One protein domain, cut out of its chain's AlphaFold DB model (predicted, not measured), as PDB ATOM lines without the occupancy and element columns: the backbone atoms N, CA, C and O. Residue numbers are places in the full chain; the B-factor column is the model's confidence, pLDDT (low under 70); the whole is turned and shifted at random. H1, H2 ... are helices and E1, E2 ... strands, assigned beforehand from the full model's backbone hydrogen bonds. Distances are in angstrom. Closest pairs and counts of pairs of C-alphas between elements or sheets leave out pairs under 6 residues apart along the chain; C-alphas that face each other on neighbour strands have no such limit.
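AT A GLANCE: This is residues 10 to 156 of the 157 residues of an uncharacterized protein of Chryseobacterium sp. PMSZPI (UniProt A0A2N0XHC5). A long, twisted three-stranded sheet, E4, E7 and E8, makes a wall along the longest axis, with the smaller sheet E1, E2 and E6 set off from it to one side. The short pair E3 and E5 lies toward one end, where H1, H2 and H3 gather, and the long link of residues 54 to 73 runs back from the other end to H1. The printed part has 147 residues, under half of them in named elements, in the order E1 E2 E3 E4 H1 E5 E6 E7 H2 H3 E8. The class is mixed, helices and strands, with antiparallel sheets E1 - E2 - E6, E4 - E7 - E8 and E3 - E5. The whole is compact, with a radius of gyration of the C-alphas of 16.6 A, yet elongated in outline, spanning 53 by 34 by 24 A.

HOW THE PARTS SIT: E1, residues 10 to 12, and E2, residues 27 to 32, form a hairpin, with N 12 and O 29 2.8 A apart. E2 also pairs antiparallel with E6, residues 89 to 93, where N 28 and O 92 are 2.8 A apart. E3, residues 38 to 40, is antiparallel to E5, residues 82 to 84, with N 40 and O 82 at 2.8 A. In the sheet of E4, residues 46 to 53, E7, residues 112 to 120, and E8, residues 147 to 156, E7 is the inner strand. N 52 and O 113 are 2.8 A apart between E4 and E7, and N 114 and O 153 are 2.8 A apart between E7 and E8. E2 and E7 are apart. H1, residues 74 to 80, touches H3, residues 131 to 138, about perpendicular at 75 degrees; their closest C-alphas, of Asp 74 and Tyr 133, are 5.6 A apart. H2, residues 122 to 126, is close to H3 but not clearly touching, with the closest C-alphas, of Thr 126 and Ile 134, 7.4 A apart. In H1, H2 and H3 every O i to N i+4 pair is within hydrogen-bond range.

IN THESE COORDINATES: E1 begins at C-alpha 10, (49.131, -26.561, 83.232). E2 is 15.9 A long from first to last C-alpha, E4 23.0 A, E6 13.3 A, E7 25.3 A and E8 27.3 A. H3, the longest helix by residues, is 10.5 A long and begins at C-alpha 131, (51.952, -3.120, 90.318). E8 ends at C-alpha 156, (51.818, -26.402, 59.292).

THE WHOLE: The C-alphas of Asn 109 and Lys 139, the two farthest apart, are 53.4 A apart. The printed part has no cut. The links E1 to E2, E4 to H1 and E6 to E7 are long. The mean pLDDT of the printed part is 93.7; residue 23 and residues 66 to 68 are under 70.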
ATOM      1  N   ASN A  10      48.805 -25.965  84.526       97.38
ATOM      2  CA  ASN A  10      49.131 -26.561  83.232       97.38
ATOM      3  C   ASN A  10      48.705 -25.604  82.121       97.38
ATOM      4  O   ASN A  10      47.532 -25.261  82.041       97.38
ATOM      5  N   ILE A  11      49.634 -25.239  81.240       97.50
ATOM      6  CA  ILE A  11      49.369 -24.487  80.011       97.50
ATOM      7  C   ILE A  11      49.504 -25.461  78.845       97.50
ATOM      8  O   ILE A  11      50.573 -26.039  78.621       97.50
ATOM      9  N   THR A  12      48.412 -25.668  78.116       96.94
ATOM     10  CA  THR A  12      48.310 -26.698  77.079       96.94
ATOM     11  C   THR A  12      47.869 -26.085  75.758       96.94
ATOM     12  O   THR A  12      46.922 -25.309  75.710       96.94
ATOM     13  N   LEU A  13      48.539 -26.472  74.673       95.19
ATOM     14  CA  LEU A  13      48.087 -26.219  73.306       95.19
ATOM     15  C   LEU A  13      47.324 -27.443  72.792       95.19
ATOM     16  O   LEU A  13      47.890 -28.540  72.764       95.19
ATOM     17  N   GLU A  14      46.057 -27.282  72.423       89.62
ATOM     18  CA  GLU A  14      45.196 -28.397  72.003       89.62
ATOM     19  C   GLU A  14      45.442 -28.814  70.546       89.62
ATOM     20  O   GLU A  14      45.562 -30.008  70.271       89.62
ATOM     21  N   GLU A  15      45.604 -27.858  69.626       88.62
ATOM     22  CA  GLU A  15      45.866 -28.141  68.208       88.62
ATOM     23  C   GLU A  15      47.377 -28.217  67.929       88.62
ATOM     24  O   GLU A  15      48.092 -27.214  67.963       88.62
ATOM     25  N   VAL A  16      47.868 -29.433  67.662       89.19
ATOM     26  CA  VAL A  16      49.254 -29.706  67.249       89.19
ATOM     27  C   VAL A  16      49.238 -30.710  66.084       89.19
ATOM     28  O   VAL A  16      48.615 -31.762  66.228       89.19
ATOM     29  N   PRO A  17      49.928 -30.447  64.954       89.38
ATOM     30  CA  PRO A  17      50.725 -29.254  64.657       89.38
ATOM     31  C   PRO A  17      49.869 -27.987  64.533       89.38
ATOM     32  O   PRO A  17      48.692 -28.046  64.180       89.38
ATOM     33  N   LEU A  18      50.471 -26.836  64.826       91.56
ATOM     34  CA  LEU A  18      49.792 -25.548  64.785       91.56
ATOM     35  C   LEU A  18      49.627 -25.086  63.332       91.56
ATOM     36  O   LEU A  18      50.621 -24.882  62.631       91.56
ATOM     37  N   LYS A  19      48.383 -24.895  62.889       90.12
ATOM     38  CA  LYS A  19      48.083 -24.400  61.539       90.12
ATOM     39  C   LYS A  19      48.225 -22.886  61.469       90.12
ATOM     40  O   LYS A  19      47.559 -22.153  62.203       90.12
ATOM     41  N   LEU A  20      49.070 -22.427  60.559       84.81
ATOM     42  CA  LEU A  20      49.287 -21.012  60.288       84.81
ATOM     43  C   LEU A  20      48.177 -20.461  59.374       84.81
ATOM     44  O   LEU A  20      47.433 -21.211  58.749       84.81
ATOM     45  N   ASN A  21      48.037 -19.131  59.316       71.25
ATOM     46  CA  ASN A  21      47.157 -18.415  58.372       71.25
ATOM     47  C   ASN A  21      45.654 -18.752  58.430       71.25
ATOM     48  O   ASN A  21      44.916 -18.481  57.486       71.25
ATOM     49  N   THR A  22      45.160 -19.285  59.549       73.12
ATOM     50  CA  THR A  22      43.730 -19.598  59.720       73.12
ATOM     51  C   THR A  22      42.869 -18.377  60.066       73.12
ATOM     52  O   THR A  22      41.648 -18.499  60.153       73.12
ATOM     53  N   GLY A  23      43.485 -17.216  60.324       69.69
ATOM     54  CA  GLY A  23      42.812 -16.031  60.874       69.69
ATOM     55  C   GLY A  23      42.297 -16.221  62.308       69.69
ATOM     56  O   GLY A  23      41.650 -15.327  62.849       69.69
ATOM     57  N   LYS A  24      42.569 -17.376  62.932       79.75
ATOM     58  CA  LYS A  24      42.103 -17.711  64.278       79.75
ATOM     59  C   LYS A  24      43.115 -17.273  65.326       79.75
ATOM     60  O   LYS A  24      44.319 -17.475  65.176       79.75
ATOM     61  N   VAL A  25      42.597 -16.726  66.419       84.56
ATOM     62  CA  VAL A  25      43.369 -16.504  67.641       84.56
ATOM     63  C   VAL A  25      43.703 -17.865  68.253       84.56
ATOM     64  O   VAL A  25      42.828 -18.718  68.403       84.56
ATOM     65  N   ILE A  26      44.975 -18.071  68.583       89.75
ATOM     66  CA  ILE A  26      45.440 -19.303  69.219       89.75
ATOM     67  C   ILE A  26      45.155 -19.197  70.710       89.75
ATOM     68  O   ILE A  26      45.761 -18.376  71.401       89.75
ATOM     69  N   ASN A  27      44.256 -20.048  71.192       93.19
ATOM     70  CA  ASN A  27      43.971 -20.171  72.612       93.19
ATOM     71  C   ASN A  27      44.760 -21.330  73.227       93.19
ATOM     72  O   ASN A  27      44.994 -22.365  72.600       93.19
ATOM     73  N   TYR A  28      45.132 -21.144  74.485       95.81
ATOM     74  CA  TYR A  28      45.781 -22.125  75.331       95.81
ATOM     75  C   TYR A  28      44.831 -22.482  76.465       95.81
ATOM     76  O   TYR A  28      44.254 -21.602  77.107       95.81
ATOM     77  N   LEU A  29      44.696 -23.779  76.725       97.50
ATOM     78  CA  LEU A  29      43.981 -24.266  77.890       97.50
ATOM     79  C   LEU A  29      44.888 -24.121  79.110       97.50
ATOM     80  O   LEU A  29      45.940 -24.765  79.196       97.50
ATOM     81  N   ILE A  30      44.466 -23.286  80.050       97.75
ATOM     82  CA  ILE A  30      45.106 -23.101  81.345       97.75
ATOM     83  C   ILE A  30      44.268 -23.836  82.379       97.75
ATOM     84  O   ILE A  30      43.098 -23.515  82.561       97.75
ATOM     85  N   ASN A  31      44.865 -24.806  83.063       97.94
ATOM     86  CA  ASN A  31      44.212 -25.563  84.125       97.94
ATOM     87  C   ASN A  31      44.941 -25.350  85.454       97.94
ATOM     88  O   ASN A  31      46.149 -25.594  85.539       97.94
ATOM     89  N   ASN A  32      44.211 -24.924  86.481       98.38
ATOM     90  CA  ASN A  32      44.720 -24.767  87.834       98.38
ATOM     91  C   ASN A  32      44.457 -26.021  88.661       98.38
ATOM     92  O   ASN A  32      43.337 -26.298  89.076       98.38
ATOM     93  N   ASN A  33      45.518 -26.757  88.973       97.50
ATOM     94  CA  ASN A  33      45.435 -28.009  89.714       97.50
ATOM     95  C   ASN A  33      45.480 -27.813  91.234       97.50
ATOM     96  O   ASN A  33      45.521 -28.800  91.972       97.50
ATOM     97  N   THR A  34      45.497 -26.579  91.734       97.81
ATOM     98  CA  THR A  34      45.697 -26.278  93.160       97.81
ATOM     99  C   THR A  34      44.450 -25.684  93.811       97.81
ATOM    100  O   THR A  34      43.422 -25.496  93.164       97.81
ATOM    101  N   ASN A  35      44.564 -25.385  95.108       97.94
ATOM    102  CA  ASN A  35      43.557 -24.647  95.870       97.94
ATOM    103  C   ASN A  35      43.836 -23.130  95.935       97.94
ATOM    104  O   ASN A  35      43.138 -22.417  96.647       97.94
ATOM    105  N   ASN A  36      44.869 -22.637  95.244       98.25
ATOM    106  CA  ASN A  36      45.200 -21.213  95.195       98.25
ATOM    107  C   ASN A  36      44.539 -20.554  93.981       98.25
ATOM    108  O   ASN A  36      44.370 -21.203  92.953       98.25
ATOM    109  N   THR A  37      44.261 -19.256  94.064       98.56
ATOM    110  CA  THR A  37      43.885 -18.435  92.905       98.56
ATOM    111  C   THR A  37      45.137 -17.813  92.295       98.56
ATOM    112  O   THR A  37      45.932 -17.221  93.033       98.56
ATOM    113  N   TYR A  38      45.310 -17.909  90.973       98.44
ATOM    114  CA  TYR A  38      46.469 -17.323  90.291       98.44
ATOM    115  C   TYR A  38      46.113 -16.114  89.429       98.44
ATOM    116  O   TYR A  38      45.035 -16.046  88.841       98.44
ATOM    117  N   ILE A  39      47.066 -15.189  89.348       98.31
ATOM    118  CA  ILE A  39      47.093 -14.044  88.443       98.31
ATOM    119  C   ILE A  39      48.060 -14.381  87.310       98.31
ATOM    120  O   ILE A  39      49.218 -14.728  87.558       98.31
ATOM    121  N   ILE A  40      47.592 -14.262  86.074       97.56
ATOM    122  CA  ILE A  40      48.370 -14.506  84.862       97.56
ATOM    123  C   ILE A  40      48.261 -13.261  83.989       97.56
ATOM    124  O   ILE A  40      47.160 -12.856  83.621       97.56
ATOM    125  N   ASP A  41      49.392 -12.660  83.637       96.62
ATOM    126  CA  ASP A  41      49.425 -11.664  82.573       96.62
ATOM    127  C   ASP A  41      49.544 -12.400  81.227       96.62
ATOM    128  O   ASP A  41      50.566 -13.051  80.979       96.62
ATOM    129  N   PRO A  42      48.546 -12.310  80.328       95.12
ATOM    130  CA  PRO A  42      48.614 -12.962  79.021       95.12
ATOM    131  C   PRO A  42      49.757 -12.441  78.137       95.12
ATOM    132  O   PRO A  42      50.118 -13.096  77.158       95.12
ATOM    133  N   TYR A  43      50.356 -11.301  78.489       93.25
ATOM    134  CA  TYR A  43      51.544 -10.730  77.856       93.25
ATOM    135  C   TYR A  43      52.795 -10.816  78.750       93.25
ATOM    136  O   TYR A  43      53.840 -10.279  78.397       93.25
ATOM    137  N   GLY A  44      52.725 -11.492  79.899       94.44
ATOM    138  CA  GLY A  44      53.810 -11.557  80.884       94.44
ATOM    139  C   GLY A  44      54.906 -12.582  80.583       94.44
ATOM    140  O   GLY A  44      55.848 -12.704  81.366       94.44
ATOM    141  N   PHE A  45      54.823 -13.335  79.481       95.69
ATOM    142  CA  PHE A  45      55.911 -14.229  79.086       95.69
ATOM    143  C   PHE A  45      56.960 -13.479  78.270       95.69
ATOM    144  O   PHE A  45      56.696 -13.003  77.166       95.69
ATOM    145  N   TYR A  46      58.175 -13.425  78.804       95.12
ATOM    146  CA  TYR A  46      59.329 -12.822  78.148       95.12
ATOM    147  C   TYR A  46      60.406 -13.874  77.934       95.12
ATOM    148  O   TYR A  46      60.663 -14.706  78.810       95.12
ATOM    149  N   GLY A  47      61.054 -13.843  76.775       94.56
ATOM    150  CA  GLY A  47      62.168 -14.734  76.511       94.56
ATOM    151  C   GLY A  47      62.660 -14.662  75.082       94.56
ATOM    152  O   GLY A  47      62.861 -13.580  74.538       94.56
ATOM    153  N   VAL A  48      62.923 -15.841  74.526       94.31
ATOM    154  CA  VAL A  48      63.427 -16.022  73.172       94.31
ATOM    155  C   VAL A  48      62.590 -17.076  72.471       94.31
ATOM    156  O   VAL A  48      62.380 -18.181  72.985       94.31
ATOM    157  N   SER A  49      62.193 -16.763  71.248       95.12
ATOM    158  CA  SER A  49      61.596 -17.716  70.332       95.12
ATOM    159  C   SER A  49      62.143 -17.548  68.918       95.12
ATOM    160  O   SER A  49      62.507 -16.451  68.503       95.12
ATOM    161  N   TYR A  50      62.261 -18.664  68.204       96.12
ATOM    162  CA  TYR A  50      62.783 -18.720  66.840       96.12
ATOM    163  C   TYR A  50      62.208 -19.924  66.100       96.12
ATOM    164  O   TYR A  50      61.766 -20.902  66.709       96.12
ATOM    165  N   VAL A  51      62.251 -19.873  64.771       97.38
ATOM    166  CA  VAL A  51      61.743 -20.944  63.914       97.38
ATOM    167  C   VAL A  51      62.895 -21.767  63.349       97.38
ATOM    168  O   VAL A  51      63.915 -21.233  62.914       97.38
ATOM    169  N   LEU A  52      62.714 -23.086  63.361       98.00
ATOM    170  CA  LEU A  52      63.519 -24.032  62.605       98.00
ATOM    171  C   LEU A  52      62.787 -24.399  61.313       98.00
ATOM    172  O   LEU A  52      61.630 -24.800  61.385       98.00
ATOM    173  N   GLU A  53      63.468 -24.345  60.174       97.50
ATOM    174  CA  GLU A  53      63.051 -24.917  58.892       97.50
ATOM    175  C   GLU A  53      63.935 -26.125  58.584       97.50
ATOM    176  O   GLU A  53      65.161 -26.012  58.533       97.50
ATOM    177  N   ASN A  54      63.331 -27.306  58.421       97.06
ATOM    178  CA  ASN A  54      64.045 -28.559  58.146       97.06
ATOM    179  C   ASN A  54      65.237 -28.793  59.110       97.06
ATOM    180  O   ASN A  54      66.287 -29.310  58.730       97.06
ATOM    181  N   GLY A  55      65.079 -28.372  60.372       96.94
ATOM    182  CA  GLY A  55      66.079 -28.502  61.437       96.94
ATOM    183  C   GLY A  55      67.091 -27.354  61.564       96.94
ATOM    184  O   GLY A  55      67.890 -27.381  62.498       96.94
ATOM    185  N   LYS A  56      67.064 -26.339  60.692       97.69
ATOM    186  CA  LYS A  56      67.973 -25.178  60.735       97.69
ATOM    187  C   LYS A  56      67.238 -23.914  61.164       97.69
ATOM    188  O   LYS A  56      66.108 -23.705  60.746       97.69
ATOM    189  N   ILE A  57      67.872 -23.073  61.980       97.12
ATOM    190  CA  ILE A  57      67.308 -21.764  62.348       97.12
ATOM    191  C   ILE A  57      67.195 -20.909  61.084       97.12
ATOM    192  O   ILE A  57      68.142 -20.857  60.300       97.12
ATOM    193  N   ILE A  58      66.045 -20.264  60.902       96.81
ATOM    194  CA  ILE A  58      65.818 -19.299  59.824       96.81
ATOM    195  C   ILE A  58      65.677 -17.887  60.377       96.81
ATOM    196  O   ILE A  58      65.156 -17.682  61.478       96.81
ATOM    197  N   GLU A  59      66.110 -16.917  59.580       95.50
ATOM    198  CA  GLU A  59      65.926 -15.504  59.882       95.50
ATOM    199  C   GLU A  59      64.504 -15.047  59.517       95.50
ATOM    200  O   GLU A  59      63.933 -15.517  58.524       95.50
ATOM    201  N   PRO A  60      63.908 -14.129  60.295       94.75
ATOM    202  CA  PRO A  60      62.636 -13.510  59.943       94.75
ATOM    203  C   PRO A  60      62.739 -12.734  58.627       94.75
ATOM    204  O   PRO A  60      63.719 -12.035  58.373       94.75
ATOM    205  N   THR A  61      61.699 -12.798  57.798       95.25
ATOM    206  CA  THR A  61      61.612 -11.991  56.570       95.25
ATOM    207  C   THR A  61      61.290 -10.533  56.873       95.25
ATOM    208  O   THR A  61      61.643  -9.638  56.109       95.25
ATOM    209  N   SER A  62      60.602 -10.281  57.986       93.69
ATOM    210  CA  SER A  62      60.328  -8.946  58.508       93.69
ATOM    211  C   SER A  62      59.946  -9.017  59.988       93.69
ATOM    212  O   SER A  62      59.904 -10.093  60.585       93.69
ATOM    213  N   TYR A  63      59.657  -7.863  60.586       90.38
ATOM    214  CA  TYR A  63      59.182  -7.764  61.960       90.38
ATOM    215  C   TYR A  63      57.958  -6.855  62.030       90.38
ATOM    216  O   TYR A  63      57.934  -5.789  61.405       90.38
ATOM    217  N   TYR A  64      56.966  -7.231  62.836       85.12
ATOM    218  CA  TYR A  64      55.858  -6.340  63.159       85.12
ATOM    219  C   TYR A  64      56.383  -5.071  63.839       85.12
ATOM    220  O   TYR A  64      57.069  -5.116  64.864       85.12
ATOM    221  N   ARG A  65      56.011  -3.908  63.296       78.56
ATOM    222  CA  ARG A  65      56.214  -2.621  63.968       78.56
ATOM    223  C   ARG A  65      55.089  -2.429  64.981       78.56
ATOM    224  O   ARG A  65      53.970  -2.104  64.609       78.56
ATOM    225  N   GLY A  66      55.381  -2.664  66.256       67.06
ATOM    226  CA  GLY A  66      54.453  -2.419  67.361       67.06
ATOM    227  C   GLY A  66      54.868  -1.208  68.193       67.06
ATOM    228  O   GLY A  66      56.059  -1.033  68.466       67.06
ATOM    229  N   GLY A  67      53.889  -0.410  68.624       68.75
ATOM    230  CA  GLY A  67      54.084   0.640  69.623       68.75
ATOM    231  C   GLY A  67      54.313   0.084  71.032       68.75
ATOM    232  O   GLY A  67      54.299  -1.131  71.258       68.75
ATOM    233  N   TYR A  68      54.527   0.985  71.988       67.62
ATOM    234  CA  TYR A  68      54.556   0.636  73.405       67.62
ATOM    235  C   TYR A  68      53.120   0.428  73.896       67.62
ATOM    236  O   TYR A  68      52.325   1.363  73.899       67.62
ATOM    237  N   TYR A  69      52.783  -0.801  74.287       80.75
ATOM    238  CA  TYR A  69      51.546  -1.086  75.011       80.75
ATOM    239  C   TYR A  69      51.806  -0.939  76.511       80.75
ATOM    240  O   TYR A  69      52.775  -1.514  77.016       80.75
ATOM    241  N   ASN A  70      50.948  -0.177  77.186       86.69
ATOM    242  CA  ASN A  70      50.994   0.079  78.620       86.69
ATOM    243  C   ASN A  70      49.566   0.095  79.182       86.69
ATOM    244  O   ASN A  70      48.635   0.427  78.446       86.69
ATOM    245  N   ARG A  71      49.398  -0.242  80.462       92.38
ATOM    246  CA  ARG A  71      48.126  -0.136  81.192       92.38
ATOM    247  C   ARG A  71      48.237   1.053  82.138       92.38
ATOM    248  O   ARG A  71      49.206   1.154  82.888       92.38
ATOM    249  N   PHE A  72      47.296   1.989  82.051       90.31
ATOM    250  CA  PHE A  72      47.427   3.283  82.730       90.31
ATOM    251  C   PHE A  72      46.737   3.306  84.093       90.31
ATOM    252  O   PHE A  72      47.100   4.117  84.948       90.31
ATOM    253  N   ASP A  73      45.765   2.419  84.309       93.06
ATOM    254  CA  ASP A  73      45.034   2.326  85.565       93.06
ATOM    255  C   ASP A  73      44.661   0.882  85.962       93.06
ATOM    256  O   ASP A  73      44.895  -0.096  85.248       93.06
ATOM    257  N   ASP A  74      44.067   0.748  87.151       94.88
ATOM    258  CA  ASP A  74      43.650  -0.551  87.691       94.88
ATOM    259  C   ASP A  74      42.491  -1.176  86.888       94.88
ATOM    260  O   ASP A  74      42.291  -2.390  86.966       94.88
ATOM    261  N   ASN A  75      41.724  -0.391  86.120       95.56
ATOM    262  CA  ASN A  75      40.652  -0.919  85.273       95.56
ATOM    263  C   ASN A  75      41.230  -1.617  84.041       95.56
ATOM    264  O   ASN A  75      40.747  -2.691  83.677       95.56
ATOM    265  N   ASP A  76      42.286  -1.059  83.447       95.56
ATOM    266  CA  ASP A  76      43.049  -1.722  82.392       95.56
ATOM    267  C   ASP A  76      43.624  -3.051  82.890       95.56
ATOM    268  O   ASP A  76      43.444  -4.093  82.261       95.56
ATOM    269  N   CYS A  77      44.237  -3.048  84.076       96.31
ATOM    270  CA  CYS A  77      44.756  -4.265  84.699       96.31
ATOM    271  C   CYS A  77      43.665  -5.300  84.979       96.31
ATOM    272  O   CYS A  77      43.856  -6.480  84.698       96.31
ATOM    273  N   LYS A  78      42.509  -4.874  85.496       96.25
ATOM    274  CA  LYS A  78      41.366  -5.760  85.754       96.25
ATOM    275  C   LYS A  78      40.812  -6.393  84.475       96.25
ATOM    276  O   LYS A  78      40.329  -7.519  84.529       96.25
ATOM    277  N   ARG A  79      40.828  -5.666  83.358       95.12
ATOM    278  CA  ARG A  79      40.349  -6.157  82.062       95.12
ATOM    279  C   ARG A  79      41.326  -7.149  81.431       95.12
ATOM    280  O   ARG A  79      40.884  -8.126  80.837       95.12
ATOM    281  N   ASP A  80      42.623  -6.877  81.547       94.44
ATOM    282  CA  ASP A  80      43.636  -7.557  80.741       94.44
ATOM    283  C   ASP A  80      44.344  -8.703  81.490       94.44
ATOM    284  O   ASP A  80      44.804  -9.647  80.849       94.44
ATOM    285  N   LEU A  81      44.438  -8.660  82.826       96.81
ATOM    286  CA  LEU A  81      44.975  -9.773  83.616       96.81
ATOM    287  C   LEU A  81      43.948 -10.899  83.744       96.81
ATOM    288  O   LEU A  81      42.764 -10.665  83.981       96.81
ATOM    289  N   VAL A  82      44.424 -12.138  83.680       97.44
ATOM    290  CA  VAL A  82      43.589 -13.318  83.881       97.44
ATOM    291  C   VAL A  82      43.689 -13.797  85.318       97.44
ATOM    292  O   VAL A  82      44.776 -14.000  85.858       97.44
ATOM    293  N   ILE A  83      42.524 -14.021  85.918       98.06
ATOM    294  CA  ILE A  83      42.376 -14.674  87.213       98.06
ATOM    295  C   ILE A  83      41.891 -16.098  86.967       98.06
ATOM    296  O   ILE A  83      40.842 -16.295  86.358       98.06
ATOM    297  N   ILE A  84      42.645 -17.085  87.449       97.88
ATOM    298  CA  ILE A  84      42.242 -18.492  87.400       97.88
ATOM    299  C   ILE A  84      41.959 -19.007  88.808       97.88
ATOM    300  O   ILE A  84      42.833 -19.043  89.680       97.88
ATOM    301  N   GLU A  85      40.707 -19.389  89.027       98.38
ATOM    302  CA  GLU A  85      40.216 -19.876  90.311       98.38
ATOM    303  C   GLU A  85      40.725 -21.293  90.622       98.38
ATOM    304  O   GLU A  85      41.157 -22.019  89.713       98.38
ATOM    305  N   PRO A  86      40.693 -21.713  91.897       98.50
ATOM    306  CA  PRO A  86      41.047 -23.064  92.312       98.50
ATOM    307  C   PRO A  86      40.328 -24.141  91.506       98.50
ATOM    308  O   PRO A  86      39.112 -24.087  91.351       98.50
ATOM    309  N   LYS A  87      41.059 -25.164  91.047       97.94
ATOM    310  CA  LYS A  87      40.478 -26.334  90.357       97.94
ATOM    311  C   LYS A  87      39.645 -25.994  89.113       97.94
ATOM    312  O   LYS A  87      38.791 -26.786  88.717       97.94
ATOM    313  N   THR A  88      39.895 -24.844  88.489       98.38
ATOM    314  CA  THR A  88      39.205 -24.421  87.266       98.38
ATOM    315  C   THR A  88      40.116 -24.480  86.049       98.38
ATOM    316  O   THR A  88      41.343 -24.555  86.149       98.38
ATOM    317  N   SER A  89      39.489 -24.444  84.875       97.81
ATOM    318  CA  SER A  89      40.167 -24.321  83.594       97.81
ATOM    319  C   SER A  89      39.589 -23.156  82.803       97.81
ATOM    320  O   SER A  89      38.385 -22.908  82.846       97.81
ATOM    321  N   ILE A  90      40.441 -22.468  82.053       97.38
ATOM    322  CA  ILE A  90      40.051 -21.391  81.144       97.38
ATOM    323  C   ILE A  90      40.834 -21.516  79.836       97.38
ATOM    324  O   ILE A  90      42.000 -21.909  79.836       97.38
ATOM    325  N   SER A  91      40.190 -21.199  78.715       96.75
ATOM    326  CA  SER A  91      40.827 -21.154  77.398       96.75
ATOM    327  C   SER A  91      41.015 -19.700  76.987       96.75
ATOM    328  O   SER A  91      40.030 -18.977  76.837       96.75
ATOM    329  N   ILE A  92      42.269 -19.257  76.857       94.81
ATOM    330  CA  ILE A  92      42.605 -17.855  76.566       94.81
ATOM    331  C   ILE A  92      43.773 -17.729  75.585       94.81
ATOM    332  O   ILE A  92      44.629 -18.616  75.536       94.81
ATOM    333  N   PRO A  93      43.882 -16.612  74.852       93.94
ATOM    334  CA  PRO A  93      45.112 -16.292  74.147       93.94
ATOM    335  C   PRO A  93      46.242 -15.954  75.124       93.94
ATOM    336  O   PRO A  93      46.043 -15.241  76.106       93.94
ATOM    337  N   LEU A  94      47.447 -16.426  74.808       93.81
ATOM    338  CA  LEU A  94      48.686 -16.053  75.486       93.81
ATOM    339  C   LEU A  94      49.724 -15.628  74.449       93.81
ATOM    340  O   LEU A  94      49.919 -16.300  73.433       93.81
ATOM    341  N   SER A  95      50.450 -14.555  74.740       92.56
ATOM    342  CA  SER A  95      51.720 -14.284  74.081       92.56
ATOM    343  C   SER A  95      52.791 -15.104  74.787       92.56
ATOM    344  O   SER A  95      53.147 -14.800  75.918       92.56
ATOM    345  N   LEU A  96      53.274 -16.173  74.147       94.06
ATOM    346  CA  LEU A  96      54.294 -17.047  74.745       94.06
ATOM    347  C   LEU A  96      55.694 -16.418  74.747       94.06
ATOM    348  O   LEU A  96      56.584 -16.926  75.422       94.06
ATOM    349  N   ASP A  97      55.895 -15.341  73.991       93.19
ATOM    350  CA  ASP A  97      57.078 -14.485  74.009       93.19
ATOM    351  C   ASP A  97      56.674 -13.095  73.500       93.19
ATOM    352  O   ASP A  97      56.565 -12.868  72.293       93.19
ATOM    353  N   ARG A  98      56.432 -12.164  74.428       88.88
ATOM    354  CA  ARG A  98      55.948 -10.809  74.123       88.88
ATOM    355  C   ARG A  98      56.872 -10.037  73.184       88.88
ATOM    356  O   ARG A  98      56.408  -9.177  72.431       88.88
ATOM    357  N   ASN A  99      58.171 -10.308  73.241       87.44
ATOM    358  CA  ASN A  99      59.157  -9.572  72.455       87.44
ATOM    359  C   ASN A  99      59.313 -10.127  71.040       87.44
ATOM    360  O   ASN A  99      59.862  -9.433  70.180       87.44
ATOM    361  N   ASN A 100      58.813 -11.334  70.764       89.69
ATOM    362  CA  ASN A 100      58.898 -11.884  69.426       89.69
ATOM    363  C   ASN A 100      57.897 -11.207  68.487       89.69
ATOM    364  O   ASN A 100      56.683 -11.374  68.584       89.69
ATOM    365  N   ARG A 101      58.447 -10.450  67.541       89.00
ATOM    366  CA  ARG A 101      57.708  -9.758  66.480       89.00
ATOM    367  C   ARG A 101      58.035 -10.312  65.096       89.00
ATOM    368  O   ARG A 101      57.696  -9.679  64.101       89.00
ATOM    369  N   SER A 102      58.731 -11.442  65.041       91.88
ATOM    370  CA  SER A 102      59.252 -12.037  63.817       91.88
ATOM    371  C   SER A 102      58.126 -12.498  62.903       91.88
ATOM    372  O   SER A 102      57.194 -13.177  63.331       91.88
ATOM    373  N   ILE A 103      58.243 -12.156  61.626       91.31
ATOM    374  CA  ILE A 103      57.386 -12.638  60.550       91.31
ATOM    375  C   ILE A 103      58.250 -13.532  59.666       91.31
ATOM    376  O   ILE A 103      59.363 -13.157  59.303       91.31
ATOM    377  N   TYR A 104      57.735 -14.707  59.320       93.00
ATOM    378  CA  TYR A 104      58.421 -15.685  58.480       93.00
ATOM    379  C   TYR A 104      57.571 -15.990  57.248       93.00
ATOM    380  O   TYR A 104      56.342 -16.031  57.334       93.00
ATOM    381  N   ASN A 105      58.228 -16.250  56.117       91.25
ATOM    382  CA  ASN A 105      57.567 -16.795  54.935       91.25
ATOM    383  C   ASN A 105      57.691 -18.314  54.958       91.25
ATOM    384  O   ASN A 105      58.794 -18.849  54.884       91.25
ATOM    385  N   TYR A 106      56.554 -18.993  55.041       92.69
ATOM    386  CA  TYR A 106      56.505 -20.445  55.109       92.69
ATOM    387  C   TYR A 106      56.200 -21.053  53.739       92.69
ATOM    388  O   TYR A 106      55.278 -20.625  53.044       92.69
ATOM    389  N   SER A 107      56.957 -22.080  53.364       92.44
ATOM    390  CA  SER A 107      56.733 -22.891  52.168       92.44
ATOM    391  C   SER A 107      55.984 -24.172  52.520       92.44
ATOM    392  O   SER A 107      56.356 -24.872  53.457       92.44
ATOM    393  N   LYS A 108      54.972 -24.546  51.729       91.50
ATOM    394  CA  LYS A 108      54.157 -25.755  51.969       91.50
ATOM    395  C   LYS A 108      54.947 -27.072  51.938       91.50
ATOM    396  O   LYS A 108      54.469 -28.069  52.464       91.50
ATOM    397  N   ASN A 109      56.131 -27.078  51.324       92.69
ATOM    398  CA  ASN A 109      56.947 -28.285  51.153       92.69
ATOM    399  C   ASN A 109      57.952 -28.509  52.293       92.69
ATOM    400  O   ASN A 109      58.652 -29.519  52.292       92.69
ATOM    401  N   ASN A 110      58.052 -27.571  53.238       94.81
ATOM    402  CA  ASN A 110      59.042 -27.605  54.308       94.81
ATOM    403  C   ASN A 110      58.398 -27.924  55.660       94.81
ATOM    404  O   ASN A 110      57.217 -27.671  55.895       94.81
ATOM    405  N   TYR A 111      59.207 -28.473  56.563       95.25
ATOM    406  CA  TYR A 111      58.813 -28.757  57.935       95.25
ATOM    407  C   TYR A 111      59.328 -27.670  58.877       95.25
ATOM    408  O   TYR A 111      60.511 -27.323  58.840       95.25
ATOM    409  N   TYR A 112      58.455 -27.179  59.759       97.62
ATOM    410  CA  TYR A 112      58.773 -26.076  60.657       97.62
ATOM    411  C   TYR A 112      58.519 -26.413  62.126       97.62
ATOM    412  O   TYR A 112      57.531 -27.065  62.472       97.62
ATOM    413  N   ILE A 113      59.388 -25.913  63.006       97.62
ATOM    414  CA  ILE A 113      59.209 -25.955  64.464       97.62
ATOM    415  C   ILE A 113      59.410 -24.550  65.021       97.62
ATOM    416  O   ILE A 113      60.489 -23.982  64.871       97.62
ATOM    417  N   ASN A 114      58.423 -24.028  65.746       96.25
ATOM    418  CA  ASN A 114      58.623 -22.877  66.619       96.25
ATOM    419  C   ASN A 114      59.227 -23.344  67.948       96.25
ATOM    420  O   ASN A 114      58.618 -24.133  68.679       96.25
ATOM    421  N   VAL A 115      60.436 -22.887  68.254       97.56
ATOM    422  CA  VAL A 115      61.113 -23.151  69.522       97.56
ATOM    423  C   VAL A 115      60.898 -21.954  70.431       97.56
ATOM    424  O   VAL A 115      61.262 -20.840  70.077       97.56
ATOM    425  N   ILE A 116      60.345 -22.192  71.618       96.88
ATOM    426  CA  ILE A 116      60.006 -21.144  72.585       96.88
ATOM    427  C   ILE A 116      60.694 -21.443  73.911       96.88
ATOM    428  O   ILE A 116      60.598 -22.557  74.436       96.88
ATOM    429  N   LYS A 117      61.374 -20.433  74.452       96.94
ATOM    430  CA  LYS A 117      61.934 -20.419  75.802       96.94
ATOM    431  C   LYS A 117      61.600 -19.087  76.457       96.94
ATOM    432  O   LYS A 117      62.230 -18.081  76.148       96.94
ATOM    433  N   SER A 118      60.639 -19.081  77.367       97.44
ATOM    434  CA  SER A 118      60.193 -17.865  78.047       97.44
ATOM    435  C   SER A 118      59.819 -18.133  79.493       97.44
ATOM    436  O   SER A 118      59.705 -19.285  79.920       97.44
ATOM    437  N   PHE A 119      59.660 -17.065  80.264       97.12
ATOM    438  CA  PHE A 119      59.218 -17.138  81.647       97.12
ATOM    439  C   PHE A 119      58.219 -16.033  81.971       97.12
ATOM    440  O   PHE A 119      58.242 -14.955  81.374       97.12
ATOM    441  N   HIS A 120      57.362 -16.329  82.937       97.44
ATOM    442  CA  HIS A 120      56.399 -15.422  83.533       97.44
ATOM    443  C   HIS A 120      56.696 -15.331  85.028       97.44
ATOM    444  O   HIS A 120      56.915 -16.353  85.677       97.44
ATOM    445  N   ASN A 121      56.717 -14.113  85.556       97.19
ATOM    446  CA  ASN A 121      56.941 -13.831  86.967       97.19
ATOM    447  C   ASN A 121      56.251 -12.525  87.370       97.19
ATOM    448  O   ASN A 121      55.723 -11.801  86.519       97.19
ATOM    449  N   LYS A 122      56.296 -12.193  88.663       96.88
ATOM    450  CA  LYS A 122      55.748 -10.940  89.195       96.88
ATOM    451  C   LYS A 122      56.269  -9.706  88.464       96.88
ATOM    452  O   LYS A 122      55.468  -8.854  88.103       96.88
ATOM    453  N   TYR A 123      57.573  -9.629  88.207       96.12
ATOM    454  CA  TYR A 123      58.163  -8.486  87.506       96.12
ATOM    455  C   TYR A 123      57.554  -8.295  86.108       96.12
ATOM    456  O   TYR A 123      57.102  -7.205  85.769       96.12
ATOM    457  N   ASN A 124      57.464  -9.362  85.313       95.38
ATOM    458  CA  ASN A 124      56.895  -9.296  83.969       95.38
ATOM    459  C   ASN A 124      55.387  -9.015  83.981       95.38
ATOM    460  O   ASN A 124      54.891  -8.361  83.070       95.38
ATOM    461  N   ALA A 125      54.660  -9.495  84.994       94.81
ATOM    462  CA  ALA A 125      53.229  -9.231  85.142       94.81
ATOM    463  C   ALA A 125      52.929  -7.775  85.541       94.81
ATOM    464  O   ALA A 125      51.822  -7.284  85.312       94.81
ATOM    465  N   THR A 126      53.894  -7.071  86.146       94.94
ATOM    466  CA  THR A 126      53.703  -5.686  86.590       94.94
ATOM    467  C   THR A 126      54.359  -4.639  85.696       94.94
ATOM    468  O   THR A 126      53.889  -3.505  85.696       94.94
ATOM    469  N   ILE A 127      55.344  -5.003  84.862       91.19
ATOM    470  CA  ILE A 127      56.118  -4.077  84.005       91.19
ATOM    471  C   ILE A 127      55.262  -3.177  83.092       91.19
ATOM    472  O   ILE A 127      55.740  -2.157  82.602       91.19
ATOM    473  N   LEU A 128      53.999  -3.546  82.857       89.25
ATOM    474  CA  LEU A 128      53.032  -2.793  82.055       89.25
ATOM    475  C   LEU A 128      52.086  -1.919  82.888       89.25
ATOM    476  O   LEU A 128      51.023  -1.569  82.392       89.25
ATOM    477  N   GLY A 129      52.435  -1.603  84.140       93.38
ATOM    478  CA  GLY A 129      51.698  -0.661  84.991       93.38
ATOM    479  C   GLY A 129      50.723  -1.287  85.993       93.38
ATOM    480  O   GLY A 129      49.916  -0.572  86.581       93.38
ATOM    481  N   CYS A 130      50.785  -2.603  86.230       95.69
ATOM    482  CA  CYS A 130      49.826  -3.302  87.103       95.69
ATOM    483  C   CYS A 130      50.282  -3.537  88.544       95.69
ATOM    484  O   CYS A 130      49.606  -4.261  89.280       95.69
ATOM    485  N   ASP A 131      51.380  -2.916  88.982       96.00
ATOM    486  CA  ASP A 131      51.952  -3.120  90.318       96.00
ATOM    487  C   ASP A 131      50.923  -2.929  91.439       96.00
ATOM    488  O   ASP A 131      50.764  -3.795  92.301       96.00
ATOM    489  N   ARG A 132      50.186  -1.809  91.427       96.56
ATOM    490  CA  ARG A 132      49.204  -1.491  92.478       96.56
ATOM    491  C   ARG A 132      48.086  -2.529  92.533       96.56
ATOM    492  O   ARG A 132      47.770  -3.033  93.612       96.56
ATOM    493  N   TYR A 133      47.506  -2.854  91.381       97.56
ATOM    494  CA  TYR A 133      46.395  -3.792  91.285       97.56
ATOM    495  C   TYR A 133      46.805  -5.207  91.714       97.56
ATOM    496  O   TYR A 133      46.131  -5.818  92.546       97.56
ATOM    497  N   ILE A 134      47.953  -5.696  91.231       97.75
ATOM    498  CA  ILE A 134      48.492  -7.010  91.602       97.75
ATOM    499  C   ILE A 134      48.787  -7.072  93.103       97.75
ATOM    500  O   ILE A 134      48.328  -7.997  93.769       97.75
ATOM    501  N   ASN A 135      49.445  -6.056  93.670       97.94
ATOM    502  CA  ASN A 135      49.724  -6.013  95.110       97.94
ATOM    503  C   ASN A 135      48.431  -6.047  95.953       97.94
ATOM    504  O   ASN A 135      48.403  -6.646  97.029       97.94
ATOM    505  N   ASN A 136      47.344  -5.427  95.483       98.00
ATOM    506  CA  ASN A 136      46.045  -5.485  96.157       98.00
ATOM    507  C   ASN A 136      45.402  -6.879  96.096       98.00
ATOM    508  O   ASN A 136      44.739  -7.279  97.052       98.00
ATOM    509  N   LEU A 137      45.588  -7.619  95.001       98.31
ATOM    510  CA  LEU A 137      45.127  -9.003  94.881       98.31
ATOM    511  C   LEU A 137      45.969  -9.960  95.732       98.31
ATOM    512  O   LEU A 137      45.414 -10.815  96.418       98.31
ATOM    513  N   GLU A 138      47.288  -9.791  95.771       98.12
ATOM    514  CA  GLU A 138      48.164 -10.622  96.608       98.12
ATOM    515  C   GLU A 138      47.845 -10.477  98.101       98.12
ATOM    516  O   GLU A 138      47.799 -11.473  98.821       98.12
ATOM    517  N   LYS A 139      47.494  -9.268  98.565       98.38
ATOM    518  CA  LYS A 139      46.982  -9.046  99.933       98.38
ATOM    519  C   LYS A 139      45.694  -9.822 100.240       98.38
ATOM    520  O   LYS A 139      45.400 -10.062 101.406       98.38
ATOM    521  N   LYS A 140      44.931 -10.214  99.215       98.12
ATOM    522  CA  LYS A 140      43.737 -11.070  99.326       98.12
ATOM    523  C   LYS A 140      44.061 -12.566  99.188       98.12
ATOM    524  O   LYS A 140      43.143 -13.376  99.167       98.12
ATOM    525  N   GLY A 141      45.338 -12.934  99.075       98.19
ATOM    526  CA  GLY A 141      45.802 -14.321  98.971       98.19
ATOM    527  C   GLY A 141      45.973 -14.850  97.543       98.19
ATOM    528  O   GLY A 141      46.250 -16.036  97.369       98.19
ATOM    529  N   TYR A 142      45.826 -14.001  96.521       98.56
ATOM    530  CA  TYR A 142      46.074 -14.378  95.128       98.56
ATOM    531  C   TYR A 142      47.582 -14.522  94.899       98.56
ATOM    532  O   TYR A 142      48.380 -13.857  95.555       98.56
ATOM    533  N   LYS A 143      47.984 -15.372  93.954       98.25
ATOM    534  CA  LYS A 143      49.399 -15.606  93.631       98.25
ATOM    535  C   LYS A 143      49.684 -15.237  92.188       98.25
ATOM    536  O   LYS A 143      48.987 -15.707  91.296       98.25
ATOM    537  N   VAL A 144      50.717 -14.446  91.922       98.00
ATOM    538  CA  VAL A 144      51.186 -14.305  90.538       98.00
ATOM    539  C   VAL A 144      51.783 -15.635  90.078       98.00
ATOM    540  O   VAL A 144      52.463 -16.316  90.845       98.00
ATOM    541  N   LEU A 145      51.488 -16.034  88.842       97.31
ATOM    542  CA  LEU A 145      52.110 -17.206  88.240       97.31
ATOM    543  C   LEU A 145      53.625 -16.992  88.116       97.31
ATOM    544  O   LEU A 145      54.082 -16.018  87.527       97.31
ATOM    545  N   GLU A 146      54.393 -17.944  88.627       96.75
ATOM    546  CA  GLU A 146      55.846 -18.020  88.481       96.75
ATOM    547  C   GLU A 146      56.157 -19.293  87.690       96.75
ATOM    548  O   GLU A 146      56.013 -20.403  88.208       96.75
ATOM    549  N   ASP A 147      56.493 -19.161  86.406       95.81
ATOM    550  CA  ASP A 147      56.603 -20.315  85.511       95.81
ATOM    551  C   ASP A 147      57.523 -20.070  84.313       95.81
ATOM    552  O   ASP A 147      57.878 -18.943  83.971       95.81
ATOM    553  N   SER A 148      57.892 -21.157  83.641       96.44
ATOM    554  CA  SER A 148      58.655 -21.139  82.401       96.44
ATOM    555  C   SER A 148      58.045 -22.054  81.349       96.44
ATOM    556  O   SER A 148      57.586 -23.164  81.633       96.44
ATOM    557  N   ILE A 149      58.105 -21.595  80.105       96.75
ATOM    558  CA  ILE A 149      57.743 -22.354  78.918       96.75
ATOM    559  C   ILE A 149      59.025 -22.765  78.212       96.75
ATOM    560  O   ILE A 149      59.892 -21.941  77.925       96.75
ATOM    561  N   VAL A 150      59.138 -24.061  77.929       94.94
ATOM    562  CA  VAL A 150      60.188 -24.621  77.075       94.94
ATOM    563  C   VAL A 150      59.507 -25.588  76.124       94.94
ATOM    564  O   VAL A 150      59.278 -26.747  76.464       94.94
ATOM    565  N   ALA A 151      59.155 -25.092  74.941       95.75
ATOM    566  CA  ALA A 151      58.320 -25.813  73.995       95.75
ATOM    567  C   ALA A 151      58.946 -25.861  72.599       95.75
ATOM    568  O   ALA A 151      59.654 -24.951  72.169       95.75
ATOM    569  N   LYS A 152      58.647 -26.948  71.889       96.94
ATOM    570  CA  LYS A 152      58.874 -27.100  70.453       96.94
ATOM    571  C   LYS A 152      57.517 -27.374  69.825       96.94
ATOM    572  O   LYS A 152      56.937 -28.423  70.084       96.94
ATOM    573  N   ILE A 153      57.000 -26.421  69.062       96.56
ATOM    574  CA  ILE A 153      55.663 -26.482  68.470       96.56
ATOM    575  C   ILE A 153      55.822 -26.698  66.964       96.56
ATOM    576  O   ILE A 153      56.262 -25.778  66.274       96.56
ATOM    577  N   PRO A 154      55.500 -27.892  66.438       96.69
ATOM    578  CA  PRO A 154      55.447 -28.116  65.000       96.69
ATOM    579  C   PRO A 154      54.421 -27.185  64.345       96.69
ATOM    580  O   PRO A 154      53.320 -27.025  64.877       96.69
ATOM    581  N   LEU A 155      54.770 -26.600  63.200       94.94
ATOM    582  CA  LEU A 155      53.904 -25.699  62.438       94.94
ATOM    583  C   LEU A 155      53.522 -26.330  61.095       94.94
ATOM    584  O   LEU A 155      54.338 -27.015  60.476       94.94
ATOM    585  N   VAL A 156      52.302 -26.058  60.636       92.44
ATOM    586  CA  VAL A 156      51.818 -26.402  59.292       92.44
ATOM    587  C   VAL A 156      51.406 -25.108  58.573       92.44
ATOM    588  O   VAL A 156      50.503 -24.428  59.072       92.44
TER     589      VAL A 156